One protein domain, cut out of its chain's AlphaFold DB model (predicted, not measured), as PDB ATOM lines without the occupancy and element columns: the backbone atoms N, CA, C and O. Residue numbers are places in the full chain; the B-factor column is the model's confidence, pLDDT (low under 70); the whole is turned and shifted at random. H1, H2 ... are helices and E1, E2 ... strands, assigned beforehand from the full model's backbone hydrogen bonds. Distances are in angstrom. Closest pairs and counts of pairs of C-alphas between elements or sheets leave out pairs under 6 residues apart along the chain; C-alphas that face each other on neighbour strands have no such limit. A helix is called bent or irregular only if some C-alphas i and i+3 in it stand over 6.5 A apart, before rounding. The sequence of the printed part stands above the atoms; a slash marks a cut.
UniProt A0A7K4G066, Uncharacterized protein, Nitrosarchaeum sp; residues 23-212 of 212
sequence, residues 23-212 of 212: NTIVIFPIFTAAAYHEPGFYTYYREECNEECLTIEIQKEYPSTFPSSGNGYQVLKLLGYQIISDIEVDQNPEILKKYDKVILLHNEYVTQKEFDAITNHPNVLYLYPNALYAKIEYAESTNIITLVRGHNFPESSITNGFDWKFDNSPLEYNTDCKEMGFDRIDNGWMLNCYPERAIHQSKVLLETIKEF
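What this domain is: This is residues 23 to 212 of the 212 residues of an uncharacterized protein of Nitrosarchaeum sp (UniProt A0A7K4G066). A twisted six-strand sheet, E3 E1 E4 E5 E9 E8, is the core, with H4 and H9 to one side of it and H5, H6 and H7 to the other. Toward one end of the long axis sits a smaller sheet, E2 E7 E6, crossed by H1, with H2 and H3 beyond it at the tip. The printed part has 190 residues with nine named helices and nine named strands, in the order E1 H1 H2 H3 E2 H4 E3 H5 H6 E4 H7 E5 E6 E7 H8 E8 E9 H9. The large sheet is mixed and the small one antiparallel; the class is mixed, helices and strands. The whole is compact, with a radius of gyration of the C-alphas of 15.7 A and spans of 45 by 34 by 31 A.

Where its parts are: E1, residues 24 to 28, begins at C-alpha 24, (-48.710, -4.385, -27.163), and is 13.3 A long. H1 is residues 30 to 35, H2 41 to 45, H3 51 to 54 and E2 55 to 57. H4, residues 70 to 78, is 12.6 A long, and E3 is residues 82 to 85. H5 is residues 86 to 91, H6 93 to 98 and E4 101 to 104. H7, residues 112 to 120, is 12.0 A long, and E5 is residues 124 to 126. E6, residues 134 to 139, is 16.3 A long and begins at C-alpha 134, (-29.951, -19.959, -21.706). E7, residues 144 to 149, is 15.9 A long. H8 is residues 169 to 173; it is only just irregular, with C-alphas 170 and 173 6.7 A apart. E8 is residues 182 to 185 and E9 188 to 191. H9, residues 203 to 211, is 12.2 A long and ends at C-alpha 211, (-43.462, 5.458, -26.027).

How they stand to each other: The large sheet is only just strongly twisted, its C-alphas lying up to 4.5 A off its best plane. E3 and E1 are parallel, with N 28 and O 84 2.8 A apart. E1 and E4 are parallel, with N 103 and O 25 at 2.8 A. E4 and E5 are parallel, with N 125 and O 102 at 2.8 A. E5 and E9 are parallel, with N 126 and O 189 at 2.8 A. E8 and E9 form an antiparallel hairpin, with N 183 and O 190 at 2.9 A. E3, H5, H6 and E4 make a split strand-helix-strand unit, its parallel strands having E1 between them; E4, H7 and E5 make a unit with neighbouring strands. Both crossovers are right-handed. H4, H5, H6, H7 and H9 only graze this sheet. H6 and H7 touch at Pro 93 and Ala 117, C-alphas 5.6 A apart, at a shallow tilt of 26 degrees, the same way. H5 touches H7 at Asp 90 and Glu 114, C-alphas 5.4 A apart, about perpendicular at 75 degrees. In the small sheet, E6 and E7 form an antiparallel hairpin, with N 135 and O 149 at 2.8 A; E2 and E7 are antiparallel, with N 56 and O 145 at 2.9 A. H1 is on this sheet at a height of 8.9 A, over E7 and across the strands at 76 degrees on the local plane. H2 touches H3, the C-alphas of Phe 41 and Leu 54 being 5.0 A apart. H8 touches no helix and is on neither sheet. Every O i to N i+4 pair is within hydrogen-bond range in H1, H2, H4, H5, H7 and H9; H6 has 0 of 2 and H8 0 of 1, against 3 of 3 and 1 of 2 O i to N i+3 pairs, and H3 is too short for an i+4 pair.

The domain as a whole: The two farthest C-alphas, of Asn 50 and Glu 211, are 45.4 A apart. The printed part has no cut. The links E2 to H4, E7 to H8 and E9 to H9 are long. The mean pLDDT of the printed part is 95.4, and no printed residue is under 70.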
ATOM      1  N   ASN A  23     -51.826  -2.237 -29.120       92.25
ATOM      2  CA  ASN A  23     -51.637  -3.631 -29.532       92.25
ATOM      3  C   ASN A  23     -50.286  -4.223 -29.077       92.25
ATOM      4  O   ASN A  23     -49.517  -4.791 -29.857       92.25
ATOM      5  N   THR A  24     -49.981  -4.020 -27.795       95.75
ATOM      6  CA  THR A  24     -48.710  -4.385 -27.163       95.75
ATOM      7  C   THR A  24     -48.917  -5.582 -26.253       95.75
ATOM      8  O   THR A  24     -49.893  -5.629 -25.499       95.75
ATOM      9  N   ILE A  25     -47.974  -6.522 -26.277       97.56
ATOM     10  CA  ILE A  25     -47.981  -7.679 -25.383       97.56
ATOM     11  C   ILE A  25     -46.732  -7.739 -24.511       97.56
ATOM     12  O   ILE A  25     -45.630  -7.453 -24.971       97.56
ATOM     13  N   VAL A  26     -46.901  -8.135 -23.251       98.12
ATOM     14  CA  VAL A  26     -45.802  -8.440 -22.328       98.12
ATOM     15  C   VAL A  26     -45.653  -9.956 -22.204       98.12
ATOM     16  O   VAL A  26     -46.649 -10.654 -22.008       98.12
ATOM     17  N   ILE A  27     -44.423 -10.462 -22.269       98.50
ATOM     18  CA  ILE A  27     -44.119 -11.882 -22.048       98.50
ATOM     19  C   ILE A  27     -43.583 -12.058 -20.624       98.50
ATOM     20  O   ILE A  27     -42.584 -11.447 -20.247       98.50
ATOM     21  N   PHE A  28     -44.260 -12.878 -19.819       97.44
ATOM     22  CA  PHE A  28     -43.864 -13.208 -18.450       97.44
ATOM     23  C   PHE A  28     -42.998 -14.482 -18.410       97.44
ATOM     24  O   PHE A  28     -43.394 -15.472 -19.024       97.44
ATOM     25  N   PRO A  29     -41.856 -14.488 -17.689       97.19
ATOM     26  CA  PRO A  29     -40.851 -15.539 -17.804       97.19
ATOM     27  C   PRO A  29     -41.076 -16.676 -16.789       97.19
ATOM     28  O   PRO A  29     -40.408 -16.739 -15.750       97.19
ATOM     29  N   ILE A  30     -42.033 -17.573 -17.047       96.69
ATOM     30  CA  ILE A  30     -42.293 -18.739 -16.189       96.69
ATOM     31  C   ILE A  30     -41.113 -19.713 -16.216       96.69
ATOM     32  O   ILE A  30     -40.776 -20.260 -15.166       96.69
ATOM     33  N   PHE A  31     -40.440 -19.902 -17.353       97.69
ATOM     34  CA  PHE A  31     -39.273 -20.782 -17.442       97.69
ATOM     35  C   PHE A  31     -38.117 -20.285 -16.572       97.69
ATOM     36  O   PHE A  31     -37.534 -21.066 -15.819       97.69
ATOM     37  N   THR A  32     -37.854 -18.974 -16.568       97.50
ATOM     38  CA  THR A  32     -36.905 -18.368 -15.624       97.50
ATOM     39  C   THR A  32     -37.377 -18.545 -14.181       97.50
ATOM     40  O   THR A  32     -36.602 -18.956 -13.322       97.50
ATOM     41  N   ALA A  33     -38.655 -18.280 -13.886       95.94
ATOM     42  CA  ALA A  33     -39.183 -18.455 -12.532       95.94
ATOM     43  C   ALA A  33     -39.019 -19.898 -12.021       95.94
ATOM     44  O   ALA A  33     -38.696 -20.095 -10.847       95.94
ATOM     45  N   ALA A  34     -39.190 -20.885 -12.903       95.56
ATOM     46  CA  ALA A  34     -38.943 -22.291 -12.624       95.56
ATOM     47  C   ALA A  34     -37.463 -22.569 -12.358       95.56
ATOM     48  O   ALA A  34     -37.143 -23.127 -11.310       95.56
ATOM     49  N   ALA A  35     -36.565 -22.137 -13.247       96.31
ATOM     50  CA  ALA A  35     -35.124 -22.371 -13.125       96.31
ATOM     51  C   ALA A  35     -34.525 -21.820 -11.814       96.31
ATOM     52  O   ALA A  35     -33.610 -22.426 -11.252       96.31
ATOM     53  N   TYR A  36     -35.059 -20.701 -11.313       94.75
ATOM     54  CA  TYR A  36     -34.654 -20.060 -10.054       94.75
ATOM     55  C   TYR A  36     -35.393 -20.559  -8.805       94.75
ATOM     56  O   TYR A  36     -35.084 -20.114  -7.696       94.75
ATOM     57  N   HIS A  37     -36.401 -21.418  -8.950       91.62
ATOM     58  CA  HIS A  37     -37.061 -22.016  -7.795       91.62
ATOM     59  C   HIS A  37     -36.108 -22.978  -7.075       91.62
ATOM     60  O   HIS A  37     -35.154 -23.458  -7.668       91.62
ATOM     61  N   GLU A  38     -36.351 -23.260  -5.794       90.25
ATOM     62  CA  GLU A  38     -35.517 -24.188  -5.026       90.25
ATOM     63  C   GLU A  38     -36.326 -25.430  -4.620       90.25
ATOM     64  O   GLU A  38     -37.325 -25.290  -3.906       90.25
ATOM     65  N   PRO A  39     -35.904 -26.642  -5.024       90.88
ATOM     66  CA  PRO A  39     -34.738 -26.926  -5.872       90.88
ATOM     67  C   PRO A  39     -34.949 -26.500  -7.340       90.88
ATOM     68  O   PRO A  39     -36.078 -26.527  -7.836       90.88
ATOM     69  N   GLY A  40     -33.856 -26.141  -8.021       93.75
ATOM     70  CA  GLY A  40     -33.846 -25.664  -9.411       93.75
ATOM     71  C   GLY A  40     -32.454 -25.718 -10.040       93.75
ATOM     72  O   GLY A  40     -31.538 -26.339  -9.499       93.75
ATOM     73  N   PHE A  41     -32.258 -25.041 -11.173       97.50
ATOM     74  CA  PHE A  41     -30.995 -25.109 -11.923       97.50
ATOM     75  C   PHE A  41     -29.812 -24.579 -11.106       97.50
ATOM     76  O   PHE A  41     -28.702 -25.100 -11.182       97.50
ATOM     77  N   TYR A  42     -30.048 -23.583 -10.253       94.94
ATOM     78  CA  TYR A  42     -29.007 -23.028  -9.391       94.94
ATOM     79  C   TYR A  42     -28.550 -23.987  -8.283       94.94
ATOM     80  O   TYR A  42     -27.457 -23.803  -7.752       94.94
ATOM     81  N   THR A  43     -29.301 -25.051  -7.980       96.62
ATOM     82  CA  THR A  43     -28.819 -26.138  -7.115       96.62
ATOM     83  C   THR A  43     -27.633 -26.874  -7.764       96.62
ATOM     84  O   THR A  43     -26.676 -27.217  -7.073       96.62
ATOM     85  N   TYR A  44     -27.640 -27.054  -9.093       96.56
ATOM     86  CA  TYR A  44     -26.498 -27.602  -9.840       96.56
ATOM     87  C   TYR A  44     -25.293 -26.651  -9.807       96.56
ATOM     88  O   TYR A  44     -24.192 -27.063  -9.450       96.56
ATOM     89  N   TYR A  45     -25.499 -25.358 -10.079       94.88
ATOM     90  CA  TYR A  45     -24.409 -24.368 -10.096       94.88
ATOM     91  C   TYR A  45     -23.789 -24.079  -8.723       94.88
ATOM     92  O   TYR A  45     -22.676 -23.562  -8.650       94.88
ATOM     93  N   ARG A  46     -24.479 -24.427  -7.632       96.19
ATOM     94  CA  ARG A  46     -23.919 -24.415  -6.272       96.19
ATOM     95  C   ARG A  46     -23.209 -25.715  -5.885       96.19
ATOM     96  O   ARG A  46     -22.780 -25.833  -4.742       96.19
ATOM     97  N   GLU A  47     -23.091 -26.672  -6.805       95.81
ATOM     98  CA  GLU A  47     -22.510 -28.003  -6.569       95.81
ATOM     99  C   GLU A  47     -23.277 -28.816  -5.502       95.81
ATOM    100  O   GLU A  47     -22.742 -29.733  -4.880       95.81
ATOM    101  N   GLU A  48     -24.560 -28.498  -5.291       96.50
ATOM    102  CA  GLU A  48     -25.445 -29.165  -4.325       96.50
ATOM    103  C   GLU A  48     -26.228 -30.330  -4.961       96.50
ATOM    104  O   GLU A  48     -26.927 -31.068  -4.265       96.50
ATOM    105  N   CYS A  49     -26.125 -30.501  -6.284       93.88
ATOM    106  CA  CYS A  49     -26.791 -31.538  -7.067       93.88
ATOM    107  C   CYS A  49     -26.055 -31.795  -8.391       93.88
ATOM    108  O   CYS A  49     -25.346 -30.928  -8.899       93.88
ATOM    109  N   ASN A  50     -26.254 -32.980  -8.968       94.56
ATOM    110  CA  ASN A  50     -25.749 -33.315 -10.300       94.56
ATOM    111  C   ASN A  50     -26.657 -32.722 -11.399       94.56
ATOM    112  O   ASN A  50     -27.597 -31.977 -11.121       94.56
ATOM    113  N   GLU A  51     -26.414 -33.092 -12.659       94.88
ATOM    114  CA  GLU A  51     -27.203 -32.654 -13.825       94.88
ATOM    115  C   GLU A  51     -28.707 -32.972 -13.726       94.88
ATOM    116  O   GLU A  51     -29.509 -32.376 -14.435       94.88
ATOM    117  N   GLU A  52     -29.127 -33.856 -12.816       94.50
ATOM    118  CA  GLU A  52     -30.549 -34.103 -12.537       94.50
ATOM    119  C   GLU A  52     -31.297 -32.816 -12.152       94.50
ATOM    120  O   GLU A  52     -32.447 -32.643 -12.546       94.50
ATOM    121  N   CYS A  53     -30.642 -31.870 -11.470       95.06
ATOM    122  CA  CYS A  53     -31.251 -30.583 -11.120       95.06
ATOM    123  C   CYS A  53     -31.328 -29.591 -12.286       95.06
ATOM    124  O   CYS A  53     -31.925 -28.531 -12.134       95.06
ATOM    125  N   LEU A  54     -30.776 -29.936 -13.452       97.50
ATOM    126  CA  LEU A  54     -30.994 -29.216 -14.706       97.50
ATOM    127  C   LEU A  54     -32.266 -29.676 -15.432       97.50
ATOM    128  O   LEU A  54     -32.532 -29.212 -16.535       97.50
ATOM    129  N   THR A  55     -33.055 -30.574 -14.831       97.81
ATOM    130  CA  THR A  55     -34.370 -31.007 -15.316       97.81
ATOM    131  C   THR A  55     -35.399 -30.863 -14.202       97.81
ATOM    132  O   THR A  55     -35.317 -31.558 -13.192       97.81
ATOM    133  N   ILE A  56     -36.384 -29.978 -14.366       96.50
ATOM    134  CA  ILE A  56     -37.366 -29.676 -13.314       96.50
ATOM    135  C   ILE A  56     -38.791 -29.589 -13.852       96.50
ATOM    136  O   ILE A  56     -39.026 -29.172 -14.983       96.50
ATOM    137  N   GLU A  57     -39.754 -29.964 -13.015       95.25
ATOM    138  CA  GLU A  57     -41.176 -29.766 -13.285       95.25
ATOM    139  C   GLU A  57     -41.581 -28.322 -12.962       95.25
ATOM    140  O   GLU A  57     -41.275 -27.786 -11.892       95.25
ATOM    141  N   ILE A  58     -42.304 -27.698 -13.887       93.94
ATOM    142  CA  ILE A  58     -42.910 -26.390 -13.702       93.94
ATOM    143  C   ILE A  58     -44.087 -26.524 -12.724       93.94
ATOM    144  O   ILE A  58     -45.038 -27.279 -12.941       93.94
ATOM    145  N   GLN A  59     -44.054 -25.747 -11.646       89.12
ATOM    146  CA  GLN A  59     -45.113 -25.681 -10.646       89.12
ATOM    147  C   GLN A  59     -46.288 -24.825 -11.131       89.12
ATOM    148  O   GLN A  59     -46.157 -23.962 -11.995       89.12
ATOM    149  N   LYS A  60     -47.466 -25.035 -10.530       82.56
ATOM    150  CA  LYS A  60     -48.686 -24.281 -10.878       82.56
ATOM    151  C   LYS A  60     -48.574 -22.785 -10.613       82.56
ATOM    152  O   LYS A  60     -49.209 -21.993 -11.301       82.56
ATOM    153  N   GLU A  61     -47.833 -22.418  -9.577       79.94
ATOM    154  CA  GLU A  61     -47.683 -21.037  -9.149       79.94
ATOM    155  C   GLU A  61     -46.220 -20.771  -8.840       79.94
ATOM    156  O   GLU A  61     -45.591 -21.517  -8.091       79.94
ATOM    157  N   TYR A  62     -45.713 -19.666  -9.376       75.44
ATOM    158  CA  TYR A  62     -44.427 -19.121  -8.979       75.44
ATOM    159  C   TYR A  62     -44.634 -17.811  -8.237       75.44
ATOM    160  O   TYR A  62     -45.425 -16.967  -8.677       75.44
ATOM    161  N   PRO A  63     -43.919 -17.595  -7.122       75.62
ATOM    162  CA  PRO A  63     -43.875 -16.275  -6.531       75.62
ATOM    163  C   PRO A  63     -43.262 -15.299  -7.544       75.62
ATOM    164  O   PRO A  63     -42.259 -15.601  -8.186       75.62
ATOM    165  N   SER A  64     -43.848 -14.109  -7.662       77.56
ATOM    166  CA  SER A  64     -43.221 -12.986  -8.360       77.56
ATOM    167  C   SER A  64     -41.949 -12.598  -7.599       77.56
ATOM    168  O   SER A  64     -42.033 -11.961  -6.547       77.56
ATOM    169  N   THR A  65     -40.782 -13.017  -8.085       88.38
ATOM    170  CA  THR A  65     -39.490 -12.811  -7.417       88.38
ATOM    171  C   THR A  65     -38.588 -11.896  -8.228       88.38
ATOM    172  O   THR A  65     -38.828 -11.616  -9.401       88.38
ATOM    173  N   PHE A  66     -37.531 -11.409  -7.578       90.00
ATOM    174  CA  PHE A  66     -36.553 -10.526  -8.203       90.00
ATOM    175  C   PHE A  66     -35.970 -11.110  -9.507       90.00
ATOM    176  O   PHE A  66     -35.969 -10.371 -10.487       90.00
ATOM    177  N   PRO A  67     -35.563 -12.398  -9.590       90.69
ATOM    178  CA  PRO A  67     -35.022 -12.976 -10.826       90.69
ATOM    179  C   PRO A  67     -36.056 -13.212 -11.936       90.69
ATOM    180  O   PRO A  67     -35.680 -13.463 -13.068       90.69
ATOM    181  N   SER A  68     -37.357 -13.143 -11.651       89.88
ATOM    182  CA  SER A  68     -38.430 -13.391 -12.629       89.88
ATOM    183  C   SER A  68     -39.271 -12.144 -12.906       89.88
ATOM    184  O   SER A  68     -40.449 -12.230 -13.248       89.88
ATOM    185  N   SER A  69     -38.664 -10.958 -12.770       94.31
ATOM    186  CA  SER A  69     -39.321  -9.665 -13.037       94.31
ATOM    187  C   SER A  69     -40.552  -9.401 -12.171       94.31
ATOM    188  O   SER A  69     -41.562  -8.870 -12.642       94.31
ATOM    189  N   GLY A  70     -40.501  -9.801 -10.900       93.00
ATOM    190  CA  GLY A  70     -41.650  -9.747 -10.010       93.00
ATOM    191  C   GLY A  70     -42.278  -8.357  -9.902       93.00
ATOM    192  O   GLY A  70     -43.493  -8.229 -10.046       93.00
ATOM    193  N   ASN A  71     -41.481  -7.305  -9.706       93.81
ATOM    194  CA  ASN A  71     -41.988  -5.935  -9.648       93.81
ATOM    195  C   ASN A  71     -42.432  -5.431 -11.023       93.81
ATOM    196  O   ASN A  71     -43.478  -4.785 -11.112       93.81
ATOM    197  N   GLY A  72     -41.681  -5.735 -12.087       95.25
ATOM    198  CA  GLY A  72     -42.059  -5.348 -13.449       95.25
ATOM    199  C   GLY A  72     -43.419  -5.901 -13.862       95.25
ATOM    200  O   GLY A  72     -44.279  -5.143 -14.311       95.25
ATOM    201  N   TYR A  73     -43.665  -7.186 -13.594       95.06
ATOM    202  CA  TYR A  73     -44.962  -7.825 -13.806       95.06
ATOM    203  C   TYR A  73     -46.090  -7.090 -13.072       95.06
ATOM    204  O   TYR A  73     -47.111  -6.758 -13.674       95.06
ATOM    205  N   GLN A  74     -45.915  -6.798 -11.777       93.88
ATOM    206  CA  GLN A  74     -46.956  -6.140 -10.980       93.88
ATOM    207  C   GLN A  74     -47.245  -4.718 -11.477       93.88
ATOM    208  O   GLN A  74     -48.409  -4.328 -11.572       93.88
ATOM    209  N   VAL A  75     -46.208  -3.948 -11.820       94.06
ATOM    210  CA  VAL A  75     -46.359  -2.582 -12.338       94.06
ATOM    211  C   VAL A  75     -47.096  -2.587 -13.677       94.06
ATOM    212  O   VAL A  75     -48.110  -1.903 -13.802       94.06
ATOM    213  N   LEU A  76     -46.653  -3.387 -14.651       95.00
ATOM    214  CA  LEU A  76     -47.276  -3.440 -15.980       95.00
ATOM    215  C   LEU A  76     -48.715  -3.964 -15.917       95.00
ATOM    216  O   LEU A  76     -49.605  -3.413 -16.565       95.00
ATOM    217  N   LYS A  77     -48.983  -4.948 -15.051       94.31
ATOM    218  CA  LYS A  77     -50.342  -5.433 -14.789       94.31
ATOM    219  C   LYS A  77     -51.250  -4.339 -14.225       94.31
ATOM    220  O   LYS A  77     -52.397  -4.218 -14.650       94.31
ATOM    221  N   LEU A  78     -50.763  -3.527 -13.283       93.31
ATOM    222  CA  LEU A  78     -51.533  -2.408 -12.719       93.31
ATOM    223  C   LEU A  78     -51.758  -1.277 -13.733       93.31
ATOM    224  O   LEU A  78     -52.794  -0.611 -13.682       93.31
ATOM    225  N   LEU A  79     -50.828  -1.101 -14.672       93.25
ATOM    226  CA  LEU A  79     -50.970  -0.196 -15.812       93.25
ATOM    227  C   LEU A  79     -51.872  -0.758 -16.924       93.25
ATOM    228  O   LEU A  79     -52.148  -0.047 -17.882       93.25
ATOM    229  N   GLY A  80     -52.386  -1.981 -16.784       94.19
ATOM    230  CA  GLY A  80     -53.378  -2.561 -17.690       94.19
ATOM    231  C   GLY A  80     -52.806  -3.249 -18.928       94.19
ATOM    232  O   GLY A  80     -53.584  -3.596 -19.814       94.19
ATOM    233  N   TYR A  81     -51.488  -3.466 -18.995       95.44
ATOM    234  CA  TYR A  81     -50.875  -4.199 -20.104       95.44
ATOM    235  C   TYR A  81     -51.400  -5.635 -20.163       95.44
ATOM    236  O   TYR A  81     -51.591  -6.290 -19.134       95.44
ATOM    237  N   GLN A  82     -51.602  -6.133 -21.383       95.62
ATOM    238  CA  GLN A  82     -51.851  -7.553 -21.604       95.62
ATOM    239  C   GLN A  82     -50.557  -8.336 -21.378       95.62
ATOM    240  O   GLN A  82     -49.483  -7.919 -21.813       95.62
ATOM    241  N   ILE A  83     -50.666  -9.469 -20.687       96.56
ATOM    242  CA  ILE A  83     -49.526 -10.315 -20.335       96.56
ATOM    243  C   ILE A  83     -49.861 -11.755 -20.716       96.56
ATOM    244  O   ILE A  83     -50.899 -12.263 -20.286       96.56
ATOM    245  N   ILE A  84     -48.979 -12.390 -21.483       97.38
ATOM    246  CA  ILE A  84     -48.964 -13.836 -21.747       97.38
ATOM    247  C   ILE A  84     -47.719 -14.452 -21.112       97.38
ATOM    248  O   ILE A  84     -46.749 -13.756 -20.813       97.38
ATOM    249  N   SER A  85     -47.743 -15.757 -20.892       96.44
ATOM    250  CA  SER A  85     -46.567 -16.520 -20.470       96.44
ATOM    251  C   SER A  85     -45.654 -16.880 -21.644       96.44
ATOM    252  O   SER A  85     -46.106 -17.015 -22.780       96.44
ATOM    253  N   ASP A  86     -44.374 -17.091 -21.358       97.56
ATOM    254  CA  ASP A  86     -43.429 -17.766 -22.256       97.56
ATOM    255  C   ASP A  86     -43.883 -19.176 -22.671       97.56
ATOM    256  O   ASP A  86     -43.687 -19.567 -23.819       97.56
ATOM    257  N   ILE A  87     -44.592 -19.905 -21.803       97.44
ATOM    258  CA  ILE A  87     -45.233 -21.186 -22.157       97.44
ATOM    259  C   ILE A  87     -46.204 -21.022 -23.338       97.44
ATOM    260  O   ILE A  87     -46.162 -21.803 -24.289       97.44
ATOM    261  N   GLU A  88     -47.063 -19.997 -23.311       97.94
ATOM    262  CA  GLU A  88     -47.995 -19.721 -24.415       97.94
ATOM    263  C   GLU A  88     -47.257 -19.356 -25.712       97.94
ATOM    264  O   GLU A  88     -47.716 -19.704 -26.805       97.94
ATOM    265  N   VAL A  89     -46.103 -18.687 -25.601       98.62
ATOM    266  CA  VAL A  89     -45.241 -18.369 -26.745       98.62
ATOM    267  C   VAL A  89     -44.568 -19.630 -27.290       98.62
ATOM    268  O   VAL A  89     -44.568 -19.811 -28.503       98.62
ATOM    269  N   ASP A  90     -44.062 -20.545 -26.455       98.50
ATOM    270  CA  ASP A  90     -43.511 -21.823 -26.934       98.50
ATOM    271  C   ASP A  90     -44.574 -22.686 -27.637       98.50
ATOM    272  O   ASP A  90     -44.319 -23.283 -28.692       98.50
ATOM    273  N   GLN A  91     -45.785 -22.743 -27.074       98.12
ATOM    274  CA  GLN A  91     -46.896 -23.513 -27.634       98.12
ATOM    275  C   GLN A  91     -47.384 -22.934 -28.967       98.12
ATOM    276  O   GLN A  91     -47.753 -23.684 -29.874       98.12
ATOM    277  N   ASN A  92     -47.393 -21.606 -29.102       98.38
ATOM    278  CA  ASN A  92     -47.837 -20.929 -30.315       98.38
ATOM    279  C   ASN A  92     -47.013 -19.660 -30.609       98.38
ATOM    280  O   ASN A  92     -47.509 -18.548 -30.406       98.38
ATOM    281  N   PRO A  93     -45.805 -19.788 -31.185       98.50
ATOM    282  CA  PRO A  93     -44.906 -18.644 -31.376       98.50
ATOM    283  C   PRO A  93     -45.464 -17.585 -32.343       98.50
ATOM    284  O   PRO A  93     -45.167 -16.395 -32.248       98.50
ATOM    285  N   GLU A  94     -46.360 -18.002 -33.240       98.44
ATOM    286  CA  GLU A  94     -47.079 -17.132 -34.176       98.44
ATOM    287  C   GLU A  94     -48.007 -16.125 -33.476       98.44
ATOM    288  O   GLU A  94     -48.434 -15.152 -34.101       98.44
ATOM    289  N   ILE A  95     -48.316 -16.317 -32.184       98.12
ATOM    290  CA  ILE A  95     -49.121 -15.374 -31.400       98.12
ATOM    291  C   ILE A  95     -48.509 -13.970 -31.389       98.12
ATOM    292  O   ILE A  95     -49.259 -12.997 -31.443       98.12
ATOM    293  N   LEU A  96     -47.174 -13.861 -31.405       98.50
ATOM    294  CA  LEU A  96     -46.478 -12.575 -31.365       98.50
ATOM    295  C   LEU A  96     -46.742 -11.730 -32.615       98.50
ATOM    296  O   LEU A  96     -46.802 -10.514 -32.516       98.50
ATOM    297  N   LYS A  97     -47.022 -12.349 -33.771       97.75
ATOM    298  CA  LYS A  97     -47.327 -11.629 -35.025       97.75
ATOM    299  C   LYS A  97     -48.645 -10.852 -34.989       97.75
ATOM    300  O   LYS A  97     -48.949 -10.128 -35.933       97.75
ATOM    301  N   LYS A  98     -49.464 -11.052 -33.953       97.06
ATOM    302  CA  LYS A  98     -50.720 -10.316 -33.756       97.06
ATOM    303  C   LYS A  98     -50.501  -8.943 -33.130       97.06
ATOM    304  O   LYS A  98     -51.423  -8.136 -33.179       97.06
ATOM    305  N   TYR A  99     -49.334  -8.714 -32.538       97.19
ATOM    306  CA  TYR A  99     -49.011  -7.521 -31.774       97.19
ATOM    307  C   TYR A  99     -48.050  -6.636 -32.560       97.19
ATOM    308  O   TYR A  99     -47.214  -7.130 -33.311       97.19
ATOM    309  N   ASP A 100     -48.172  -5.323 -32.392       96.56
ATOM    310  CA  ASP A 100     -47.265  -4.360 -33.026       96.56
ATOM    311  C   ASP A 100     -45.978  -4.189 -32.209       96.56
ATOM    312  O   ASP A 100     -44.929  -3.818 -32.743       96.56
ATOM    313  N   LYS A 101     -46.051  -4.477 -30.903       96.69
ATOM    314  CA  LYS A 101     -44.946  -4.363 -29.949       96.69
ATOM    315  C   LYS A 101     -44.936  -5.540 -28.981       96.69
ATOM    316  O   LYS A 101     -45.980  -5.953 -28.472       96.69
ATOM    317  N   VAL A 102     -43.739  -6.021 -28.664       98.38
ATOM    318  CA  VAL A 102     -43.509  -7.036 -27.631       98.38
ATOM    319  C   VAL A 102     -42.616  -6.445 -26.549       98.38
ATOM    320  O   VAL A 102     -41.571  -5.882 -26.851       98.38
ATOM    321  N   ILE A 103     -43.003  -6.585 -25.285       98.44
ATOM    322  CA  ILE A 103     -42.168  -6.270 -24.125       98.44
ATOM    323  C   ILE A 103     -41.720  -7.593 -23.512       98.44
ATOM    324  O   ILE A 103     -42.535  -8.364 -23.003       98.44
ATOM    325  N   LEU A 104     -40.418  -7.850 -23.551       98.38
ATOM    326  CA  LEU A 104     -39.801  -9.013 -22.934       98.38
ATOM    327  C   LEU A 104     -39.343  -8.652 -21.520       98.38
ATOM    328  O   LEU A 104     -38.614  -7.675 -21.328       98.38
ATOM    329  N   LEU A 105     -39.774  -9.433 -20.531       98.31
ATOM    330  CA  LEU A 105     -39.284  -9.326 -19.158       98.31
ATOM    331  C   LEU A 105     -37.953 -10.101 -19.021       98.31
ATOM    332  O   LEU A 105     -37.206 -10.230 -19.990       98.31
ATOM    333  N   HIS A 106     -37.606 -10.603 -17.834       98.12
ATOM    334  CA  HIS A 106     -36.382 -11.383 -17.603       98.12
ATOM    335  C   HIS A 106     -36.505 -12.837 -18.099       98.12
ATOM    336  O   HIS A 106     -36.398 -13.803 -17.341       98.12
ATOM    337  N   ASN A 107     -36.780 -12.996 -19.394       98.38
ATOM    338  CA  ASN A 107     -36.810 -14.274 -20.105       98.38
ATOM    339  C   ASN A 107     -35.377 -14.759 -20.378       98.38
ATOM    340  O   ASN A 107     -34.927 -14.791 -21.520       98.38
ATOM    341  N   GLU A 108     -34.637 -15.063 -19.314       98.56
ATOM    342  CA  GLU A 108     -33.276 -15.604 -19.352       98.56
ATOM    343  C   GLU A 108     -33.241 -17.021 -19.935       98.56
ATOM    344  O   GLU A 108     -32.408 -17.309 -20.795       98.56
ATOM    345  N   TYR A 109     -34.170 -17.879 -19.507       98.69
ATOM    346  CA  TYR A 109     -34.316 -19.250 -19.993       98.69
ATOM    347  C   TYR A 109     -35.464 -19.318 -20.993       98.69
ATOM    348  O   TYR A 109     -36.600 -19.023 -20.633       98.69
ATOM    349  N   VAL A 110     -35.174 -19.713 -22.233       98.81
ATOM    350  CA  VAL A 110     -36.172 -19.802 -23.310       98.81
ATOM    351  C   VAL A 110     -35.942 -21.025 -24.191       98.81
ATOM    352  O   VAL A 110     -34.832 -21.565 -24.268       98.81
ATOM    353  N   THR A 111     -36.980 -21.467 -24.893       98.88
ATOM    354  CA  THR A 111     -36.853 -22.495 -25.928       98.88
ATOM    355  C   THR A 111     -36.337 -21.906 -27.244       98.88
ATOM    356  O   THR A 111     -36.325 -20.694 -27.464       98.88
ATOM    357  N   GLN A 112     -35.934 -22.773 -28.183       98.81
ATOM    358  CA  GLN A 112     -35.578 -22.324 -29.537       98.81
ATOM    359  C   GLN A 112     -36.747 -21.627 -30.244       98.81
ATOM    360  O   GLN A 112     -36.529 -20.657 -30.961       98.81
ATOM    361  N   LYS A 113     -37.981 -22.107 -30.042       98.69
ATOM    362  CA  LYS A 113     -39.157 -21.544 -30.713       98.69
ATOM    363  C   LYS A 113     -39.426 -20.116 -30.251       98.69
ATOM    364  O   LYS A 113     -39.724 -19.254 -31.073       98.69
ATOM    365  N   GLU A 114     -39.310 -19.877 -28.948       98.81
ATOM    366  CA  GLU A 114     -39.442 -18.543 -28.373       98.81
ATOM    367  C   GLU A 114     -38.333 -17.621 -28.856       98.81
ATOM    368  O   GLU A 114     -38.623 -16.522 -29.320       98.81
ATOM    369  N   PHE A 115     -37.080 -18.083 -28.800       98.88
ATOM    370  CA  PHE A 115     -35.941 -17.321 -29.295       98.88
ATOM    371  C   PHE A 115     -36.169 -16.877 -30.745       98.88
ATOM    372  O   PHE A 115     -36.067 -15.691 -31.055       98.88
ATOM    373  N   ASP A 116     -36.557 -17.802 -31.623       98.81
ATOM    374  CA  ASP A 116     -36.821 -17.494 -33.027       98.81
ATOM    375  C   ASP A 116     -37.993 -16.509 -33.173       98.81
ATOM    376  O   ASP A 116     -37.909 -15.563 -33.953       98.81
ATOM    377  N   ALA A 117     -39.088 -16.677 -32.429       98.75
ATOM    378  CA  ALA A 117     -40.249 -15.794 -32.541       98.75
ATOM    379  C   ALA A 117     -39.992 -14.381 -32.004       98.75
ATOM    380  O   ALA A 117     -40.380 -13.406 -32.645       98.75
ATOM    381  N   ILE A 118     -39.307 -14.265 -30.864       98.81
ATOM    382  CA  ILE A 118     -38.946 -12.988 -30.245       98.81
ATOM    383  C   ILE A 118     -37.962 -12.238 -31.146       98.81
ATOM    384  O   ILE A 118     -38.172 -11.072 -31.464       98.81
ATOM    385  N   THR A 119     -36.901 -12.902 -31.605       98.56
ATOM    386  CA  THR A 119     -35.836 -12.240 -32.378       98.56
ATOM    387  C   THR A 119     -36.245 -11.904 -33.814       98.56
ATOM    388  O   THR A 119     -35.707 -10.961 -34.394       98.56
ATOM    389  N   ASN A 120     -37.239 -12.602 -34.376       98.44
ATOM    390  CA  ASN A 120     -37.840 -12.257 -35.670       98.44
ATOM    391  C   ASN A 120     -38.975 -11.222 -35.573       98.44
ATOM    392  O   ASN A 120     -39.413 -10.710 -36.607       98.44
ATOM    393  N   HIS A 121     -39.482 -10.911 -34.375       98.56
ATOM    394  CA  HIS A 121     -40.496  -9.872 -34.204       98.56
ATOM    395  C   HIS A 121     -39.880  -8.487 -34.469       98.56
ATOM    396  O   HIS A 121     -38.829  -8.194 -33.906       98.56
ATOM    397  N   PRO A 122     -40.495  -7.609 -35.286       97.69
ATOM    398  CA  PRO A 122     -39.844  -6.387 -35.774       97.69
ATOM    399  C   PRO A 122     -39.661  -5.283 -34.720       97.69
ATOM    400  O   PRO A 122     -38.887  -4.355 -34.955       97.69
ATOM    401  N   ASN A 123     -40.391  -5.348 -33.602       97.75
ATOM    402  CA  ASN A 123     -40.322  -4.347 -32.540       97.75
ATOM    403  C   ASN A 123     -40.440  -4.978 -31.145       97.75
ATOM    404  O   ASN A 123     -41.537  -5.331 -30.700       97.75
ATOM    405  N   VAL A 124     -39.305  -5.150 -30.472       98.50
ATOM    406  CA  VAL A 124     -39.203  -5.763 -29.145       98.50
ATOM    407  C   VAL A 124     -38.483  -4.834 -28.171       98.50
ATOM    408  O   VAL A 124     -37.367  -4.382 -28.427       98.50
ATOM    409  N   LEU A 125     -39.095  -4.587 -27.018       98.25
ATOM    410  CA  LEU A 125     -38.437  -3.980 -25.869       98.25
ATOM    411  C   LEU A 125     -37.915  -5.080 -24.945       98.25
ATOM    412  O   LEU A 125     -38.690  -5.731 -24.248       98.25
ATOM    413  N   TYR A 126     -36.600  -5.254 -24.903       98.38
ATOM    414  CA  TYR A 126     -35.920  -6.119 -23.943       98.38
ATOM    415  C   TYR A 126     -35.747  -5.336 -22.642       98.38
ATOM    416  O   TYR A 126     -34.792  -4.572 -22.476       98.38
ATOM    417  N   LEU A 127     -36.722  -5.466 -21.742       98.12
ATOM    418  CA  LEU A 127     -36.807  -4.637 -20.542       98.12
ATOM    419  C   LEU A 127     -35.791  -5.048 -19.468       98.12
ATOM    420  O   LEU A 127     -35.487  -4.252 -18.587       98.12
ATOM    421  N   TYR A 128     -35.258  -6.267 -19.537       98.06
ATOM    422  CA  TYR A 128     -34.269  -6.784 -18.599       98.06
ATOM    423  C   TYR A 128     -33.021  -7.236 -19.369       98.06
ATOM    424  O   TYR A 128     -33.159  -7.905 -20.398       98.06
ATOM    425  N   PRO A 129     -31.808  -6.897 -18.892       97.88
ATOM    426  CA  PRO A 129     -30.585  -7.539 -19.354       97.88
ATOM    427  C   PRO A 129     -30.607  -9.043 -19.099       97.88
ATOM    428  O   PRO A 129     -31.444  -9.510 -18.335       97.88
ATOM    429  N   ASN A 130     -29.672  -9.779 -19.701       97.88
ATOM    430  CA  ASN A 130     -29.566 -11.238 -19.544       97.88
ATOM    431  C   ASN A 130     -30.797 -12.019 -20.062       97.88
ATOM    432  O   ASN A 130     -30.990 -13.193 -19.766       97.88
ATOM    433  N   ALA A 131     -31.635 -11.386 -20.886       97.00
ATOM    434  CA  ALA A 131     -32.672 -12.089 -21.626       97.00
ATOM    435  C   ALA A 131     -32.063 -12.945 -22.752       97.00
ATOM    436  O   ALA A 131     -31.039 -12.586 -23.336       97.00
ATOM    437  N   LEU A 132     -32.742 -14.041 -23.105       98.50
ATOM    438  CA  LEU A 132     -32.337 -14.992 -24.147       98.50
ATOM    439  C   LEU A 132     -30.948 -15.608 -23.900       98.50
ATOM    440  O   LEU A 132     -30.188 -15.853 -24.840       98.50
ATOM    441  N   TYR A 133     -30.592 -15.823 -22.635       98.56
ATOM    442  CA  TYR A 133     -29.246 -16.233 -22.252       98.56
ATOM    443  C   TYR A 133     -29.051 -17.745 -22.267       98.56
ATOM    444  O   TYR A 133     -28.008 -18.224 -22.705       98.56
ATOM    445  N   ALA A 134     -30.043 -18.514 -21.831       98.62
ATOM    446  CA  ALA A 134     -29.951 -19.959 -21.706       98.62
ATOM    447  C   ALA A 134     -31.048 -20.657 -22.513       98.62
ATOM    448  O   ALA A 134     -32.225 -20.296 -22.473       98.62
ATOM    449  N   LYS A 135     -30.647 -21.694 -23.246       98.88
ATOM    450  CA  LYS A 135     -31.535 -22.531 -24.042       98.88
ATOM    451  C   LYS A 135     -32.034 -23.700 -23.211       98.88
ATOM    452  O   LYS A 135     -31.231 -24.491 -22.708       98.88
ATOM    453  N   ILE A 136     -33.350 -23.854 -23.169       98.88
ATOM    454  CA  ILE A 136     -34.022 -25.005 -22.570       98.88
ATOM    455  C   ILE A 136     -34.815 -25.808 -23.605       98.88
ATOM    456  O   ILE A 136     -35.145 -25.330 -24.695       98.88
ATOM    457  N   GLU A 137     -35.150 -27.036 -23.236       98.62
ATOM    458  CA  GLU A 137     -36.245 -27.810 -23.816       98.62
ATOM    459  C   GLU A 137     -37.439 -27.794 -22.863       98.62
ATOM    460  O   GLU A 137     -37.254 -27.865 -21.650       98.62
ATOM    461  N   TYR A 138     -38.653 -27.720 -23.414       98.50
ATOM    462  CA  TYR A 138     -39.903 -27.793 -22.660       98.50
ATOM    463  C   TYR A 138     -40.749 -28.978 -23.142       98.50
ATOM    464  O   TYR A 138     -41.105 -29.078 -24.318       98.50
ATOM    465  N   ALA A 139     -41.076 -29.881 -22.220       97.88
ATOM    466  CA  ALA A 139     -41.929 -31.037 -22.444       97.88
ATOM    467  C   ALA A 139     -43.345 -30.765 -21.912       97.88
ATOM    468  O   ALA A 139     -43.641 -31.009 -20.741       97.88
ATOM    469  N   GLU A 140     -44.236 -30.307 -22.793       93.62
ATOM    470  CA  GLU A 140     -45.614 -29.906 -22.466       93.62
ATOM    471  C   GLU A 140     -46.420 -31.000 -21.741       93.62
ATOM    472  O   GLU A 140     -47.103 -30.724 -20.758       93.62
ATOM    473  N   SER A 141     -46.306 -32.266 -22.163       95.38
ATOM    474  CA  SER A 141     -47.085 -33.376 -21.584       95.38
ATOM    475  C   SER A 141     -46.791 -33.643 -20.107       95.38
ATOM    476  O   SER A 141     -47.617 -34.232 -19.412       95.38
ATOM    477  N   THR A 142     -45.602 -33.263 -19.649       95.44
ATOM    478  CA  THR A 142     -45.130 -33.468 -18.274       95.44
ATOM    479  C   THR A 142     -44.846 -32.154 -17.562       95.44
ATOM    480  O   THR A 142     -44.465 -32.178 -16.400       95.44
ATOM    481  N   ASN A 143     -45.026 -31.022 -18.243       95.06
ATOM    482  CA  ASN A 143     -44.681 -29.694 -17.762       95.06
ATOM    483  C   ASN A 143     -43.226 -29.595 -17.257       95.06
ATOM    484  O   ASN A 143     -42.973 -28.963 -16.240       95.06
ATOM    485  N   ILE A 144     -42.276 -30.253 -17.929       97.44
ATOM    486  CA  ILE A 144     -40.862 -30.310 -17.508       97.44
ATOM    487  C   ILE A 144     -40.017 -29.396 -18.390       97.44
ATOM    488  O   ILE A 144     -40.209 -29.388 -19.605       97.44
ATOM    489  N   ILE A 145     -39.058 -28.689 -17.793       98.31
ATOM    490  CA  ILE A 145     -37.981 -28.011 -18.519       98.31
ATOM    491  C   ILE A 145     -36.633 -28.666 -18.253       98.31
ATOM    492  O   ILE A 145     -36.371 -29.124 -17.140       98.31
ATOM    493  N   THR A 146     -35.770 -28.653 -19.265       98.62
ATOM    494  CA  THR A 146     -34.405 -29.181 -19.197       98.62
ATOM    495  C   THR A 146     -33.426 -28.167 -19.773       98.62
ATOM    496  O   THR A 146     -33.637 -27.683 -20.885       98.62
ATOM    497  N   LEU A 147     -32.351 -27.837 -19.050       98.69
ATOM    498  CA  LEU A 147     -31.277 -27.005 -19.595       98.69
ATOM    499  C   LEU A 147     -30.550 -27.759 -20.709       98.69
ATOM    500  O   LEU A 147     -30.080 -28.877 -20.516       98.69
ATOM    501  N   VAL A 148     -30.415 -27.113 -21.864       98.62
ATOM    502  CA  VAL A 148     -29.694 -27.664 -23.017       98.62
ATOM    503  C   VAL A 148     -28.363 -26.956 -23.217       98.62
ATOM    504  O   VAL A 148     -27.377 -27.602 -23.567       98.62
ATOM    505  N   ARG A 149     -28.327 -25.626 -23.056       98.56
ATOM    506  CA  ARG A 149     -27.145 -24.827 -23.402       98.56
ATOM    507  C   ARG A 149     -27.129 -23.458 -22.711       98.56
ATOM    508  O   ARG A 149     -28.162 -22.802 -22.655       98.56
ATOM    509  N   GLY A 150     -25.957 -22.992 -22.288       98.12
ATOM    510  CA  GLY A 150     -25.756 -21.707 -21.599       98.12
ATOM    511  C   GLY A 150     -25.270 -21.908 -20.165       98.12
ATOM    512  O   GLY A 150     -25.231 -23.041 -19.696       98.12
ATOM    513  N   HIS A 151     -24.870 -20.833 -19.477       96.56
ATOM    514  CA  HIS A 151     -24.327 -20.901 -18.106       96.56
ATOM    515  C   HIS A 151     -23.183 -21.915 -17.951       96.56
ATOM    516  O   HIS A 151     -23.113 -22.669 -16.988       96.56
ATOM    517  N   ASN A 152     -22.267 -21.954 -18.921       97.38
ATOM    518  CA  ASN A 152     -21.123 -22.871 -18.934       97.38
ATOM    519  C   ASN A 152     -21.519 -24.360 -19.070       97.38
ATOM    520  O   ASN A 152     -20.720 -25.237 -18.738       97.38
ATOM    521  N   PHE A 153     -22.718 -24.643 -19.595       97.50
ATOM    522  CA  PHE A 153     -23.231 -25.983 -19.881       97.50
ATOM    523  C   PHE A 153     -23.562 -26.169 -21.383       97.50
ATOM    524  O   PHE A 153     -24.054 -25.237 -22.032       97.50
ATOM    525  N   PRO A 154     -23.325 -27.363 -21.970       97.00
ATOM    526  CA  PRO A 154     -22.619 -28.516 -21.386       97.00
ATOM    527  C   PRO A 154     -21.092 -28.345 -21.374       97.00
ATOM    528  O   PRO A 154     -20.381 -29.115 -20.737       97.00
ATOM    529  N   GLU A 155     -20.579 -27.339 -22.084       97.31
ATOM    530  CA  GLU A 155     -19.158 -27.009 -22.124       97.31
ATOM    531  C   GLU A 155     -18.908 -25.673 -21.434       97.31
ATOM    532  O   GLU A 155     -19.638 -24.701 -21.642       97.31
ATOM    533  N   SER A 156     -17.809 -25.585 -20.685       95.69
ATOM    534  CA  SER A 156     -17.503 -24.400 -19.882       95.69
ATOM    535  C   SER A 156     -17.259 -23.129 -20.697       95.69
ATOM    536  O   SER A 156     -17.338 -22.031 -20.155       95.69
ATOM    537  N   SER A 157     -16.990 -23.236 -21.998       97.06
ATOM    538  CA  SER A 157     -16.872 -22.087 -22.903       97.06
ATOM    539  C   SER A 157     -18.215 -21.520 -23.370       97.06
ATOM    540  O   SER A 157     -18.237 -20.446 -23.965       97.06
ATOM    541  N   ILE A 158     -19.325 -22.223 -23.142       97.81
ATOM    542  CA  ILE A 158     -20.649 -21.831 -23.619       97.81
ATOM    543  C   ILE A 158     -21.335 -20.980 -22.551       97.81
ATOM    544  O   ILE A 158     -22.019 -21.494 -21.671       97.81
ATOM    545  N   THR A 159     -21.151 -19.666 -22.619       96.56
ATOM    546  CA  THR A 159     -21.827 -18.733 -21.707       96.56
ATOM    547  C   THR A 159     -23.276 -18.504 -22.135       96.56
ATOM    548  O   THR A 159     -24.186 -18.828 -21.382       96.56
ATOM    549  N   ASN A 160     -23.498 -18.061 -23.376       98.38
ATOM    550  CA  ASN A 160     -24.824 -17.861 -23.960       98.38
ATOM    551  C   ASN A 160     -25.269 -19.090 -24.775       98.38
ATOM    552  O   ASN A 160     -24.541 -19.579 -25.640       98.38
ATOM    553  N   GLY A 161     -26.482 -19.580 -24.529       98.31
ATOM    554  CA  GLY A 161     -27.054 -20.769 -25.156       98.31
ATOM    555  C   GLY A 161     -27.395 -20.624 -26.640       98.31
ATOM    556  O   GLY A 161     -27.471 -21.625 -27.361       98.31
ATOM    557  N   PHE A 162     -27.562 -19.393 -27.115       98.44
ATOM    558  CA  PHE A 162     -27.992 -19.078 -28.476       98.44
ATOM    559  C   PHE A 162     -26.925 -18.370 -29.310       98.44
ATOM    560  O   PHE A 162     -27.185 -18.042 -30.465       98.44
ATOM    561  N   ASP A 163     -25.745 -18.119 -28.735       97.44
ATOM    562  CA  ASP A 163     -24.726 -17.248 -29.330       97.44
ATOM    563  C   ASP A 163     -25.325 -15.877 -29.714       97.44
ATOM    564  O   ASP A 163     -25.047 -15.317 -30.779       97.44
ATOM    565  N   TRP A 164     -26.215 -15.353 -28.857       97.38
ATOM    566  CA  TRP A 164     -26.959 -14.128 -29.130       97.38
ATOM    567  C   TRP A 164     -26.008 -12.936 -29.287       97.38
ATOM    568  O   TRP A 164     -25.334 -12.519 -28.350       97.38
ATOM    569  N   LYS A 165     -25.960 -12.348 -30.486       97.25
ATOM    570  CA  LYS A 165     -25.005 -11.271 -30.811       97.25
ATOM    571  C   LYS A 165     -25.197  -9.981 -30.004       97.25
ATOM    572  O   LYS A 165     -24.293  -9.151 -29.984       97.25
ATOM    573  N   PHE A 166     -26.372  -9.801 -29.400       97.81
ATOM    574  CA  PHE A 166     -26.707  -8.664 -28.541       97.81
ATOM    575  C   PHE A 166     -26.784  -9.066 -27.062       97.81
ATOM    576  O   PHE A 166     -27.500  -8.437 -26.291       97.81
ATOM    577  N   ASP A 167     -26.085 -10.133 -26.666       97.25
ATOM    578  CA  ASP A 167     -25.964 -10.523 -25.263       97.25
ATOM    579  C   ASP A 167     -25.452  -9.343 -24.418       97.25
ATOM    580  O   ASP A 167     -24.341  -8.843 -24.604       97.25
ATOM    581  N   ASN A 168     -26.302  -8.893 -23.495       97.25
ATOM    582  CA  ASN A 168     -26.026  -7.817 -22.553       97.25
ATOM    583  C   ASN A 168     -26.022  -8.310 -21.093       97.25
ATOM    584  O   ASN A 168     -26.169  -7.500 -20.174       97.25
ATOM    585  N   SER A 169     -25.825  -9.614 -20.871       96.75
ATOM    586  CA  SER A 169     -25.779 -10.260 -19.551       96.75
ATOM    587  C   SER A 169     -24.874  -9.571 -18.525       96.75
ATOM    588  O   SER A 169     -25.304  -9.467 -17.378       96.75
ATOM    589  N   PRO A 170     -23.713  -8.955 -18.861       96.00
ATOM    590  CA  PRO A 170     -22.923  -8.238 -17.855       96.00
ATOM    591  C   PRO A 170     -23.672  -7.086 -17.160       96.00
ATOM    592  O   PRO A 170     -23.272  -6.655 -16.077       96.00
ATOM    593  N   LEU A 171     -24.747  -6.569 -17.769       96.81
ATOM    594  CA  LEU A 171     -25.556  -5.476 -17.228       96.81
ATOM    595  C   LEU A 171     -26.605  -5.942 -16.201       96.81
ATOM    596  O   LEU A 171     -27.200  -5.091 -15.537       96.81
ATOM    597  N   GLU A 172     -26.808  -7.250 -16.002       95.56
ATOM    598  CA  GLU A 172     -27.765  -7.784 -15.013       95.56
ATOM    599  C   GLU A 172     -27.434  -7.352 -13.574       95.56
ATOM    600  O   GLU A 172     -28.315  -7.131 -12.743       95.56
ATOM    601  N   TYR A 173     -26.146  -7.141 -13.288       95.31
ATOM    602  CA  TYR A 173     -25.669  -6.717 -11.973       95.31
ATOM    603  C   TYR A 173     -25.888  -5.218 -11.714       95.31
ATOM    604  O   TYR A 173     -25.805  -4.764 -10.565       95.31
ATOM    605  N   ASN A 174     -26.214  -4.428 -12.746       96.38
ATOM    606  CA  ASN A 174     -26.540  -3.009 -12.615       96.38
ATOM    607  C   ASN A 174     -27.985  -2.820 -12.125       96.38
ATOM    608  O   ASN A 174     -28.876  -2.424 -12.871       96.38
ATOM    609  N   THR A 175     -28.213  -3.094 -10.842       95.25
ATOM    610  CA  THR A 175     -29.550  -3.038 -10.215       95.25
ATOM    611  C   THR A 175     -29.943  -1.653  -9.690       95.25
ATOM    612  O   THR A 175     -31.090  -1.441  -9.295       95.25
ATOM    613  N   ASP A 176     -29.001  -0.703  -9.663       92.69
ATOM    614  CA  ASP A 176     -29.240   0.671  -9.205       92.69
ATOM    615  C   ASP A 176     -29.772   1.583 -10.325       92.69
ATOM    616  O   ASP A 176     -30.357   2.623 -10.022       92.69
ATOM    617  N   CYS A 177     -29.565   1.224 -11.603       93.56
ATOM    618  CA  CYS A 177     -30.077   1.947 -12.776       93.56
ATOM    619  C   CYS A 177     -29.808   3.473 -12.769       93.56
ATOM    620  O   CYS A 177     -30.657   4.265 -13.175       93.56
ATOM    621  N   LYS A 178     -28.630   3.917 -12.302       91.31
ATOM    622  CA  LYS A 178     -28.294   5.357 -12.192       91.31
ATOM    623  C   LYS A 178     -28.090   6.043 -13.544       91.31
ATOM    624  O   LYS A 178     -28.495   7.188 -13.709       91.31
ATOM    625  N   GLU A 179     -27.475   5.339 -14.490       91.00
ATOM    626  CA  GLU A 179     -27.201   5.797 -15.863       91.00
ATOM    627  C   GLU A 179     -28.067   5.019 -16.862       91.00
ATOM    628  O   GLU A 179     -27.596   4.485 -17.866       91.00
ATOM    629  N   MET A 180     -29.351   4.896 -16.522       93.94
ATOM    630  CA  MET A 180     -30.331   4.159 -17.308       93.94
ATOM    631  C   MET A 180     -30.435   4.716 -18.733       93.94
ATOM    632  O   MET A 180     -30.620   5.919 -18.930       93.94
ATOM    633  N   GLY A 181     -30.369   3.822 -19.711       94.62
ATOM    634  CA  GLY A 181     -30.476   4.105 -21.133       94.62
ATOM    635  C   GLY A 181     -30.953   2.882 -21.911       94.62
ATOM    636  O   GLY A 181     -31.022   1.775 -21.373       94.62
ATOM    637  N   PHE A 182     -31.292   3.104 -23.178       95.44
ATOM    638  CA  PHE A 182     -31.759   2.061 -24.084       95.44
ATOM    639  C   PHE A 182     -30.854   1.980 -25.304       95.44
ATOM    640  O   PHE A 182     -30.697   2.961 -26.036       95.44
ATOM    641  N   ASP A 183     -30.301   0.798 -25.534       95.88
ATOM    642  CA  ASP A 183     -29.466   0.511 -26.689       95.88
ATOM    643  C   ASP A 183     -30.343   0.024 -27.843       95.88
ATOM    644  O   ASP A 183     -31.172  -0.876 -27.685       95.88
ATOM    645  N   ARG A 184     -30.186   0.638 -29.019       96.75
ATOM    646  CA  ARG A 184     -30.907   0.225 -30.225       96.75
ATOM    647  C   ARG A 184     -30.271  -1.033 -30.809       96.75
ATOM    648  O   ARG A 184     -29.067  -1.051 -31.053       96.75
ATOM    649  N   ILE A 185     -31.100  -2.019 -31.134       97.31
ATOM    650  CA  ILE A 185     -30.711  -3.217 -31.881       97.31
ATOM    651  C   ILE A 185     -31.600  -3.398 -33.119       97.31
ATOM    652  O   ILE A 185     -32.512  -2.604 -33.372       97.31
ATOM    653  N   ASP A 186     -31.321  -4.439 -33.907       96.69
ATOM    654  CA  ASP A 186     -31.970  -4.670 -35.204       96.69
ATOM    655  C   ASP A 186     -33.499  -4.740 -35.105       96.69
ATOM    656  O   ASP A 186     -34.196  -4.162 -35.938       96.69
ATOM    657  N   ASN A 187     -34.014  -5.420 -34.079       97.44
ATOM    658  CA  ASN A 187     -35.436  -5.702 -33.912       97.44
ATOM    659  C   ASN A 187     -36.074  -4.957 -32.723       97.44
ATOM    660  O   ASN A 187     -37.164  -5.321 -32.287       97.44
ATOM    661  N   GLY A 188     -35.415  -3.921 -32.183       97.12
ATOM    662  CA  GLY A 188     -35.975  -3.122 -31.091       97.12
ATOM    663  C   GLY A 188     -34.942  -2.456 -30.184       97.12
ATOM    664  O   GLY A 188     -33.949  -1.910 -30.668       97.12
ATOM    665  N   TRP A 189     -35.195  -2.463 -28.876       97.81
ATOM    666  CA  TRP A 189     -34.422  -1.725 -27.869       97.81
ATOM    667  C   TRP A 189     -34.121  -2.586 -26.644       97.81
ATOM    668  O   TRP A 189     -34.981  -3.340 -26.199       97.81
ATOM    669  N   MET A 190     -32.934  -2.431 -26.057       97.69
ATOM    670  CA  MET A 190     -32.530  -3.139 -24.840       97.69
ATOM    671  C   MET A 190     -32.236  -2.163 -23.709       97.69
ATOM    672  O   MET A 190     -31.471  -1.219 -23.888       97.69
ATOM    673  N   LEU A 191     -32.817  -2.399 -22.532       97.56
ATOM    674  CA  LEU A 191     -32.468  -1.646 -21.332       97.56
ATOM    675  C   LEU A 191     -31.049  -2.013 -20.867       97.56
ATOM    676  O   LEU A 191     -30.686  -3.187 -20.824       97.56
ATOM    677  N   ASN A 192     -30.261  -1.015 -20.465       96.44
ATOM    678  CA  ASN A 192     -28.863  -1.194 -20.051       96.44
ATOM    679  C   ASN A 192     -28.655  -1.407 -18.528       96.44
ATOM    680  O   ASN A 192     -27.558  -1.202 -17.995       96.44
ATOM    681  N   CYS A 193     -29.711  -1.766 -17.796       97.00
ATOM    682  CA  CYS A 193     -29.681  -1.987 -16.352       97.00
ATOM    683  C   CYS A 193     -30.835  -2.901 -15.914       97.00
ATOM    684  O   CYS A 193     -31.827  -3.025 -16.625       97.00
ATOM    685  N   TYR A 194     -30.735  -3.519 -14.739       97.38
ATOM    686  CA  TYR A 194     -31.750  -4.433 -14.214       97.38
ATOM    687  C   TYR A 194     -32.823  -3.674 -13.403       97.38
ATOM    688  O   TYR A 194     -32.544  -3.209 -12.289       97.38
ATOM    689  N   PRO A 195     -34.067  -3.528 -13.903       96.75
ATOM    690  CA  PRO A 195     -34.973  -2.474 -13.451       96.75
ATOM    691  C   PRO A 195     -35.804  -2.804 -12.210       96.75
ATOM    692  O   PRO A 195     -36.580  -1.950 -11.783       96.75
ATOM    693  N   GLU A 196     -35.678  -3.984 -11.590       94.44
ATOM    694  CA  GLU A 196     -36.574  -4.410 -10.492       94.44
ATOM    695  C   GLU A 196     -36.697  -3.395  -9.345       94.44
ATOM    696  O   GLU A 196     -37.762  -3.267  -8.734       94.44
ATOM    697  N   ARG A 197     -35.625  -2.653  -9.040       91.69
ATOM    698  CA  ARG A 197     -35.645  -1.601  -8.009       91.69
ATOM    699  C   ARG A 197     -36.201  -0.275  -8.523       91.69
ATOM    700  O   ARG A 197     -36.795   0.468  -7.747       91.69
ATOM    701  N   ALA A 198     -36.026   0.017  -9.808       92.25
ATOM    702  CA  ALA A 198     -36.346   1.306 -10.410       92.25
ATOM    703  C   ALA A 198     -37.764   1.370 -11.003       92.25
ATOM    704  O   ALA A 198     -38.382   2.431 -10.969       92.25
ATOM    705  N   ILE A 199     -38.308   0.259 -11.509       92.06
ATOM    706  CA  ILE A 199     -39.516   0.227 -12.356       92.06
ATOM    707  C   ILE A 199     -40.769   0.823 -11.710       92.06
ATOM    708  O   ILE A 199     -41.582   1.448 -12.377       92.06
ATOM    709  N   HIS A 200     -40.903   0.715 -10.392       86.56
ATOM    710  CA  HIS A 200     -42.056   1.248  -9.667       86.56
ATOM    711  C   HIS A 200     -41.918   2.734  -9.281       86.56
ATOM    712  O   HIS A 200     -42.881   3.340  -8.805       86.56
ATOM    713  N   GLN A 201     -40.733   3.327  -9.466       85.50
ATOM    714  CA  GLN A 201     -40.408   4.699  -9.047       85.50
ATOM    715  C   GLN A 201     -39.986   5.603 -10.212       85.50
ATOM    716  O   GLN A 201     -40.205   6.815 -10.164       85.50
ATOM    717  N   SER A 202     -39.369   5.031 -11.246       88.81
ATOM    718  CA  SER A 202     -38.764   5.765 -12.352       88.81
ATOM    719  C   SER A 202     -39.817   6.191 -13.368       88.81
ATOM    720  O   SER A 202     -40.295   5.391 -14.167       88.81
ATOM    721  N   LYS A 203     -40.152   7.485 -13.361       88.00
ATOM    722  CA  LYS A 203     -41.068   8.076 -14.349       88.00
ATOM    723  C   LYS A 203     -40.530   7.925 -15.771       88.00
ATOM    724  O   LYS A 203     -41.263   7.492 -16.644       88.00
ATOM    725  N   VAL A 204     -39.235   8.193 -15.951       89.06
ATOM    726  CA  VAL A 204     -38.547   8.105 -17.248       89.06
ATOM    727  C   VAL A 204     -38.624   6.691 -17.821       89.06
ATOM    728  O   VAL A 204     -38.911   6.530 -19.003       89.06
ATOM    729  N   LEU A 205     -38.420   5.663 -16.991       92.12
ATOM    730  CA  LEU A 205     -38.517   4.269 -17.435       92.12
ATOM    731  C   LEU A 205     -39.933   3.949 -17.913       92.12
ATOM    732  O   LEU A 205     -40.117   3.402 -18.993       92.12
ATOM    733  N   LEU A 206     -40.932   4.323 -17.119       91.94
ATOM    734  CA  LEU A 206     -42.328   4.041 -17.423       91.94
ATOM    735  C   LEU A 206     -42.846   4.799 -18.653       91.94
ATOM    736  O   LEU A 206     -43.592   4.230 -19.442       91.94
ATOM    737  N   GLU A 207     -42.434   6.053 -18.835       89.94
ATOM    738  CA  GLU A 207     -42.726   6.815 -20.053       89.94
ATOM    739  C   GLU A 207     -42.047   6.176 -21.271       89.94
ATOM    740  O   GLU A 207     -42.684   6.016 -22.305       89.94
ATOM    741  N   THR A 208     -40.808   5.694 -21.131       89.44
ATOM    742  CA  THR A 208     -40.111   5.017 -22.239       89.44
ATOM    743  C   THR A 208     -40.785   3.698 -22.628       89.44
ATOM    744  O   THR A 208     -40.917   3.404 -23.811       89.44
ATOM    745  N   ILE A 209     -41.267   2.918 -21.651       92.69
ATOM    746  CA  ILE A 209     -42.038   1.690 -21.910       92.69
ATOM    747  C   ILE A 209     -43.336   1.993 -22.678       92.69
ATOM    748  O   ILE A 209     -43.752   1.191 -23.506       92.69
ATOM    749  N   LYS A 210     -43.973   3.141 -22.422       90.94
ATOM    750  CA  LYS A 210     -45.180   3.573 -23.141       90.94
ATOM    751  C   LYS A 210     -44.864   4.032 -24.574       90.94
ATOM    752  O   LYS A 210     -45.633   3.759 -25.488       90.94
ATOM    753  N   GLU A 211     -43.752   4.739 -24.776       86.75
ATOM    754  CA  GLU A 211     -43.462   5.458 -26.027       86.75
ATOM    755  C   GLU A 211     -42.770   4.637 -27.136       86.75
ATOM    756  O   GLU A 211     -42.821   5.069 -28.289       86.75
ATOM    757  N   PHE A 212     -42.119   3.504 -26.829       81.38
ATOM    758  CA  PHE A 212     -41.266   2.778 -27.798       81.38
ATOM    759  C   PHE A 212     -42.004   2.178 -29.002       81.38
ATOM    760  O   PHE A 212     -43.204   1.868 -28.870       81.38
TER     761      PHE A 212